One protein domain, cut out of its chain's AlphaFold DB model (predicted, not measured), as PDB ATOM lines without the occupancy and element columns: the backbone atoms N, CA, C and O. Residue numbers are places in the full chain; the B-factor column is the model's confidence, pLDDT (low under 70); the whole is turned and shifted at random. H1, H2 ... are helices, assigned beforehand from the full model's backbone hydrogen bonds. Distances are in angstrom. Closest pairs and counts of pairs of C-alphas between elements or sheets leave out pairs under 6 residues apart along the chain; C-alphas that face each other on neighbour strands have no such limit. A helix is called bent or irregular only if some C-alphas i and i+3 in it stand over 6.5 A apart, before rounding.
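This is residues 4 to 58 of the 58 residues of an uncharacterized protein of Campylobacter jejuni subsp. doylei (UniProt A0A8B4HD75). One long straight helix, H2, makes most of the length of this domain, and at its N-terminal end sits a small head made of the short helix H1 and the loop of residues 12 to 22. Residues 27 to 58, of which 27 to 56 belong to H2, stick out free from that head. The printed part has 55 residues, with two named helices in the order H1, H2 and no named strand; the class is all helix. The whole is extended, with a radius of gyration of the C-alphas of 20.2 A, and spans 63 by 18 by 12 A.

The printed part begins with H1, residues 4 to 11. A long link of 11 residues leads from it to H2, residues 23 to 56. H1 and H2 are apart, with no C-alpha of the one within 8 A of the other. In both helices each O i to N i+4 pair is within hydrogen-bond range. Neither helix is bent.

H1 runs from Thr 4, C-alpha at (15.306, -29.237, 43.687), to Phe 11, and measures 10.6 A from first to last C-alpha. H2 has 34 residues and measures 49.2 A, from Leu 23, C-alpha at (12.007, -38.795, 52.656), to Lys 56, C-alpha at (11.769, -70.535, 15.019). Between these two points y and z fall, while x is nearly the same.

The outline is a rod. The two C-alphas farthest apart are those of Pro 15, in the link, and Val 58, the chain's last residue, at 63.4 A. The printed part has no cut. Mean pLDDT of the printed part is 86.6; residues 57 to 58 are under 70.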
ATOM      1  N   THR A   4      14.032 -28.906  44.340       77.88
ATOM      2  CA  THR A   4      15.306 -29.237  43.687       77.88
ATOM      3  C   THR A   4      16.485 -28.506  44.323       77.88
ATOM      4  O   THR A   4      17.518 -29.120  44.565       77.88
ATOM      5  N   GLN A   5      16.342 -27.214  44.633       79.44
ATOM      6  CA  GLN A   5      17.384 -26.458  45.335       79.44
ATOM      7  C   GLN A   5      17.618 -27.013  46.741       79.44
ATOM      8  O   GLN A   5      18.762 -27.203  47.133       79.44
ATOM      9  N   ALA A   6      16.550 -27.329  47.475       80.38
ATOM     10  CA  ALA A   6      16.650 -27.913  48.809       80.38
ATOM     11  C   ALA A   6      17.363 -29.275  48.787       80.38
ATOM     12  O   ALA A   6      18.268 -29.509  49.582       80.38
ATOM     13  N   PHE A   7      17.034 -30.130  47.816       79.38
ATOM     14  CA  PHE A   7      17.716 -31.403  47.593       79.38
ATOM     15  C   PHE A   7      19.218 -31.237  47.312       79.38
ATOM     16  O   PHE A   7      20.036 -31.906  47.941       79.38
ATOM     17  N   ILE A   8      19.592 -30.330  46.399       81.81
ATOM     18  CA  ILE A   8      20.999 -30.060  46.057       81.81
ATOM     19  C   ILE A   8      21.771 -29.548  47.279       81.81
ATOM     20  O   ILE A   8      22.895 -29.979  47.526       81.81
ATOM     21  N   GLU A   9      21.171 -28.649  48.057       82.06
ATOM     22  CA  GLU A   9      21.807 -28.084  49.246       82.06
ATOM     23  C   GLU A   9      21.996 -29.135  50.353       82.06
ATOM     24  O   GLU A   9      23.052 -29.149  50.985       82.06
ATOM     25  N   GLY A  10      21.065 -30.078  50.539       81.00
ATOM     26  CA  GLY A  10      21.297 -31.188  51.473       81.00
ATOM     27  C   GLY A  10      22.286 -32.232  50.988       81.00
ATOM     28  O   GLY A  10      23.031 -32.766  51.801       81.00
ATOM     29  N   PHE A  11      22.390 -32.466  49.677       79.06
ATOM     30  CA  PHE A  11      23.492 -33.264  49.125       79.06
ATOM     31  C   PHE A  11      24.863 -32.633  49.401       79.06
ATOM     32  O   PHE A  11      25.851 -33.345  49.558       79.06
ATOM     33  N   ARG A  12      24.922 -31.302  49.508       85.19
ATOM     34  CA  ARG A  12      26.110 -30.541  49.927       85.19
ATOM     35  C   ARG A  12      26.299 -30.489  51.450       85.19
ATOM     36  O   ARG A  12      27.169 -29.762  51.921       85.19
ATOM     37  N   GLY A  13      25.494 -31.227  52.218       80.69
ATOM     38  CA  GLY A  13      25.588 -31.314  53.675       80.69
ATOM     39  C   GLY A  13      24.901 -30.179  54.437       80.69
ATOM     40  O   GLY A  13      25.074 -30.082  55.650       80.69
ATOM     41  N   LYS A  14      24.120 -29.313  53.773       84.12
ATOM     42  CA  LYS A  14      23.351 -28.279  54.477       84.12
ATOM     43  C   LYS A  14      22.045 -28.842  55.042       84.12
ATOM     44  O   LYS A  14      21.419 -29.696  54.416       84.12
ATOM     45  N   PRO A  15      21.578 -28.345  56.198       79.56
ATOM     46  CA  PRO A  15      20.303 -28.774  56.749       79.56
ATOM     47  C   PRO A  15      19.156 -28.436  55.789       79.56
ATOM     48  O   PRO A  15      18.944 -27.278  55.423       79.56
ATOM     49  N   ILE A  16      18.398 -29.461  55.400       80.31
ATOM     50  CA  ILE A  16      17.154 -29.311  54.647       80.31
ATOM     51  C   ILE A  16      16.006 -29.228  55.654       80.31
ATOM     52  O   ILE A  16      15.818 -30.139  56.462       80.31
ATOM     53  N   LYS A  17      15.189 -28.172  55.584       80.56
ATOM     54  CA  LYS A  17      13.922 -28.163  56.325       80.56
ATOM     55  C   LYS A  17      12.931 -29.134  55.680       80.56
ATOM     56  O   LYS A  17      12.742 -29.111  54.465       80.56
ATOM     57  N   ASN A  18      12.239 -29.917  56.506       75.38
ATOM     58  CA  ASN A  18      11.281 -30.948  56.085       75.38
ATOM     59  C   ASN A  18      10.159 -30.427  55.154       75.38
ATOM     60  O   ASN A  18       9.629 -31.177  54.338       75.38
ATOM     61  N   GLU A  19       9.818 -29.136  55.255       78.75
ATOM     62  CA  GLU A  19       8.854 -28.442  54.385       78.75
ATOM     63  C   GLU A  19       9.307 -28.331  52.916       78.75
ATOM     64  O   GLU A  19       8.470 -28.251  52.017       78.75
ATOM     65  N   TYR A  20      10.621 -28.345  52.652       77.38
ATOM     66  CA  TYR A  20      11.170 -28.159  51.305       77.38
ATOM     67  C   TYR A  20      11.489 -29.465  50.586       77.38
ATOM     68  O   TYR A  20      11.350 -29.533  49.366       77.38
ATOM     69  N   PHE A  21      11.954 -30.481  51.306       78.44
ATOM     70  CA  PHE A  21      12.238 -31.793  50.738       78.44
ATOM     71  C   PHE A  21      12.340 -32.818  51.863       78.44
ATOM     72  O   PHE A  21      13.065 -32.602  52.834       78.44
ATOM     73  N   ASN A  22      11.634 -33.938  51.729       82.31
ATOM     74  CA  ASN A  22      11.627 -34.984  52.746       82.31
ATOM     75  C   ASN A  22      11.773 -36.395  52.161       82.31
ATOM     76  O   ASN A  22      11.841 -36.603  50.947       82.31
ATOM     77  N   LEU A  23      11.833 -37.393  53.045       81.31
ATOM     78  CA  LEU A  23      12.007 -38.795  52.656       81.31
ATOM     79  C   LEU A  23      10.858 -39.327  51.787       81.31
ATOM     80  O   LEU A  23      11.088 -40.201  50.952       81.31
ATOM     81  N   TRP A  24       9.638 -38.802  51.926       86.06
ATOM     82  CA  TRP A  24       8.511 -39.188  51.074       86.06
ATOM     83  C   TRP A  24       8.676 -38.671  49.648       86.06
ATOM     84  O   TRP A  24       8.448 -39.428  48.705       86.06
ATOM     85  N   ASP A  25       9.144 -37.428  49.487       84.44
ATOM     86  CA  ASP A  25       9.498 -36.875  48.175       84.44
ATOM     87  C   ASP A  25      10.582 -37.733  47.502       84.44
ATOM     88  O   ASP A  25      10.450 -38.118  46.336       84.44
ATOM     89  N   LEU A  26      11.629 -38.104  48.251       83.31
ATOM     90  CA  LEU A  26      12.696 -38.974  47.754       83.31
ATOM     91  C   LEU A  26      12.165 -40.357  47.346       83.31
ATOM     92  O   LEU A  26      12.457 -40.837  46.248       83.31
ATOM     93  N   ASN A  27      11.341 -40.973  48.195       88.12
ATOM     94  CA  ASN A  27      10.731 -42.272  47.925       88.12
ATOM     95  C   ASN A  27       9.852 -42.242  46.670       88.12
ATOM     96  O   ASN A  27       9.911 -43.169  45.859       88.12
ATOM     97  N   ALA A  28       9.073 -41.178  46.463       90.50
ATOM     98  CA  ALA A  28       8.256 -41.014  45.265       90.50
ATOM     99  C   ALA A  28       9.117 -40.933  43.991       90.50
ATOM    100  O   ALA A  28       8.814 -41.589  42.989       90.50
ATOM    101  N   ILE A  29      10.226 -40.182  44.034       88.62
ATOM    102  CA  ILE A  29      11.170 -40.064  42.913       88.62
ATOM    103  C   ILE A  29      11.804 -41.422  42.588       88.62
ATOM    104  O   ILE A  29      11.847 -41.818  41.419       88.62
ATOM    105  N   ILE A  30      12.270 -42.149  43.609       89.62
ATOM    106  CA  ILE A  30      12.894 -43.469  43.447       89.62
ATOM    107  C   ILE A  30      11.896 -44.458  42.842       89.62
ATOM    108  O   ILE A  30      12.202 -45.076  41.821       89.62
ATOM    109  N   ARG A  31      10.681 -44.552  43.396       92.69
ATOM    110  CA  ARG A  31       9.636 -45.455  42.886       92.69
ATOM    111  C   ARG A  31       9.283 -45.160  41.433       92.69
ATOM    112  O   ARG A  31       9.185 -46.085  40.628       92.69
ATOM    113  N   LYS A  32       9.158 -43.882  41.058       94.94
ATOM    114  CA  LYS A  32       8.887 -43.484  39.668       94.94
ATOM    115  C   LYS A  32      10.007 -43.921  38.719       94.94
ATOM    116  O   LYS A  32       9.725 -44.421  37.631       94.94
ATOM    117  N   LYS A  33      11.274 -43.758  39.122       94.25
ATOM    118  CA  LYS A  33      12.427 -44.216  38.328       94.25
ATOM    119  C   LYS A  33      12.466 -45.739  38.195       94.25
ATOM    120  O   LYS A  33      12.667 -46.237  37.089       94.25
ATOM    121  N   GLN A  34      12.231 -46.465  39.287       93.00
ATOM    122  CA  GLN A  34      12.191 -47.930  39.292       93.00
ATOM    123  C   GLN A  34      11.082 -48.467  38.383       93.00
ATOM    124  O   GLN A  34      11.351 -49.316  37.538       93.00
ATOM    125  N   ALA A  35       9.866 -47.922  38.483       95.06
ATOM    126  CA  ALA A  35       8.740 -48.328  37.643       95.06
ATOM    127  C   ALA A  35       9.023 -48.114  36.146       95.06
ATOM    128  O   ALA A  35       8.734 -48.986  35.327       95.06
ATOM    129  N   LYS A  36       9.640 -46.978  35.784       96.75
ATOM    130  CA  LYS A  36      10.049 -46.704  34.400       96.75
ATOM    131  C   LYS A  36      11.075 -47.728  33.903       96.75
ATOM    132  O   LYS A  36      10.856 -48.335  32.859       96.75
ATOM    133  N   SER A  37      12.148 -47.941  34.666       95.31
ATOM    134  CA  SER A  37      13.211 -48.887  34.304       95.31
ATOM    135  C   SER A  37      12.687 -50.321  34.160       95.31
ATOM    136  O   SER A  37      13.047 -51.027  33.219       95.31
ATOM    137  N   TYR A  38      11.779 -50.736  35.045       95.62
ATOM    138  CA  TYR A  38      11.155 -52.054  34.982       95.62
ATOM    139  C   TYR A  38      10.305 -52.235  33.715       95.62
ATOM    140  O   TYR A  38      10.450 -53.233  33.012       95.62
ATOM    141  N   ASN A  39       9.482 -51.240  33.368       96.75
ATOM    142  CA  ASN A  39       8.658 -51.269  32.157       96.75
ATOM    143  C   ASN A  39       9.506 -51.294  30.870       96.75
ATOM    144  O   ASN A  39       9.211 -52.029  29.931       96.75
ATOM    145  N   GLU A  40      10.597 -50.523  30.826       96.75
ATOM    146  CA  GLU A  40      11.549 -50.553  29.705       96.75
ATOM    147  C   GLU A  40      12.191 -51.939  29.537       96.75
ATOM    148  O   GLU A  40      12.312 -52.429  28.413       96.75
ATOM    149  N   ASN A  41      12.533 -52.605  30.644       96.19
ATOM    150  CA  ASN A  41      13.084 -53.960  30.630       96.19
ATOM    151  C   ASN A  41      12.064 -54.992  30.127       96.19
ATOM    152  O   ASN A  41      12.402 -55.811  29.273       96.19
ATOM    153  N   ILE A  42      10.810 -54.921  30.591       96.50
ATOM    154  CA  ILE A  42       9.731 -55.793  30.098       96.50
ATOM    155  C   ILE A  42       9.597 -55.666  28.580       96.50
ATOM    156  O   ILE A  42       9.731 -56.661  27.872       96.50
ATOM    157  N   LYS A  43       9.444 -54.439  28.067       96.81
ATOM    158  CA  LYS A  43       9.297 -54.189  26.623       96.81
ATOM    159  C   LYS A  43      10.493 -54.678  25.815       96.81
ATOM    160  O   LYS A  43      10.342 -55.150  24.689       96.81
ATOM    161  N   PHE A  44      11.700 -54.540  26.360       96.88
ATOM    162  CA  PHE A  44      12.894 -55.080  25.724       96.88
ATOM    163  C   PHE A  44      12.819 -56.606  25.620       96.88
ATOM    164  O   PHE A  44      13.038 -57.145  24.535       96.88
ATOM    165  N   ARG A  45      12.470 -57.299  26.710       94.81
ATOM    166  CA  ARG A  45      12.343 -58.765  26.736       94.81
ATOM    167  C   ARG A  45      11.259 -59.266  25.787       94.81
ATOM    168  O   ARG A  45      11.523 -60.198  25.037       94.81
ATOM    169  N   GLU A  46      10.094 -58.622  25.763       96.19
ATOM    170  CA  GLU A  46       9.004 -58.947  24.830       96.19
ATOM    171  C   GLU A  46       9.475 -58.893  23.374       96.19
ATOM    172  O   GLU A  46       9.276 -59.847  22.623       96.19
ATOM    173  N   LYS A  47      10.204 -57.836  22.992       96.06
ATOM    174  CA  LYS A  47      10.785 -57.715  21.645       96.06
ATOM    175  C   LYS A  47      11.793 -58.819  21.323       96.06
ATOM    176  O   LYS A  47      11.871 -59.252  20.177       96.06
ATOM    177  N   GLN A  48      12.601 -59.254  22.293       94.00
ATOM    178  CA  GLN A  48      13.544 -60.357  22.067       94.00
ATOM    179  C   GLN A  48      12.811 -61.688  21.889       94.00
ATOM    180  O   GLN A  48      13.151 -62.454  20.991       94.00
ATOM    181  N   ILE A  49      11.779 -61.940  22.697       93.50
ATOM    182  CA  ILE A  49      10.940 -63.136  22.577       93.50
ATOM    183  C   ILE A  49      10.258 -63.169  21.206       93.50
ATOM    184  O   ILE A  49      10.323 -64.188  20.526       93.50
ATOM    185  N   GLU A  50       9.679 -62.054  20.755       93.69
ATOM    186  CA  GLU A  50       9.051 -61.951  19.432       93.69
ATOM    187  C   GLU A  50      10.030 -62.304  18.299       93.69
ATOM    188  O   GLU A  50       9.686 -63.069  17.397       93.69
ATOM    189  N   LYS A  51      11.266 -61.788  18.361       93.44
ATOM    190  CA  LYS A  51      12.319 -62.116  17.387       93.44
ATOM    191  C   LYS A  51      12.622 -63.611  17.365       93.44
ATOM    192  O   LYS A  51      12.625 -64.202  16.291       93.44
ATOM    193  N   ILE A  52      12.833 -64.219  18.534       91.12
ATOM    194  CA  ILE A  52      13.143 -65.652  18.653       91.12
ATOM    195  C   ILE A  52      12.000 -66.502  18.085       91.12
ATOM    196  O   ILE A  52      12.255 -67.449  17.344       91.12
ATOM    197  N   THR A  53      10.749 -66.161  18.396       89.06
ATOM    198  CA  THR A  53       9.572 -66.887  17.899       89.06
ATOM    199  C   THR A  53       9.449 -66.794  16.380       89.06
ATOM    200  O   THR A  53       9.190 -67.804  15.733       89.06
ATOM    201  N   LYS A  54       9.690 -65.614  15.788       88.44
ATOM    202  CA  LYS A  54       9.695 -65.455  14.325       88.44
ATOM    203  C   LYS A  54      10.789 -66.289  13.666       88.44
ATOM    204  O   LYS A  54      10.517 -66.924  12.662       88.44
ATOM    205  N   THR A  55      11.991 -66.331  14.239       80.75
ATOM    206  CA  THR A  55      13.094 -67.143  13.703       80.75
ATOM    207  C   THR A  55      12.849 -68.649  13.835       80.75
ATOM    208  O   THR A  55      13.334 -69.397  13.004       80.75
ATOM    209  N   LYS A  56      12.107 -69.108  14.851       75.50
ATOM    210  CA  LYS A  56      11.769 -70.535  15.019       75.50
ATOM    211  C   LYS A  56      10.666 -71.043  14.085       75.50
ATOM    212  O   LYS A  56      10.584 -72.247  13.880       75.50
ATOM    213  N   ASN A  57       9.805 -70.153  13.593       67.69
ATOM    214  CA  ASN A  57       8.670 -70.495  12.728       67.69
ATOM    215  C   ASN A  57       8.970 -70.300  11.225       67.69
ATOM    216  O   ASN A  57       8.045 -70.373  10.416       67.69
ATOM    217  N   VAL A  58      10.229 -70.021  10.870       53.56
ATOM    218  CA  VAL A  58      10.781 -70.013   9.501       53.56
ATOM    219  C   VAL A  58      11.640 -71.257   9.343       53.56
ATOM    220  O   VAL A  58      11.544 -71.890   8.273       53.56
TER     221      VAL A  58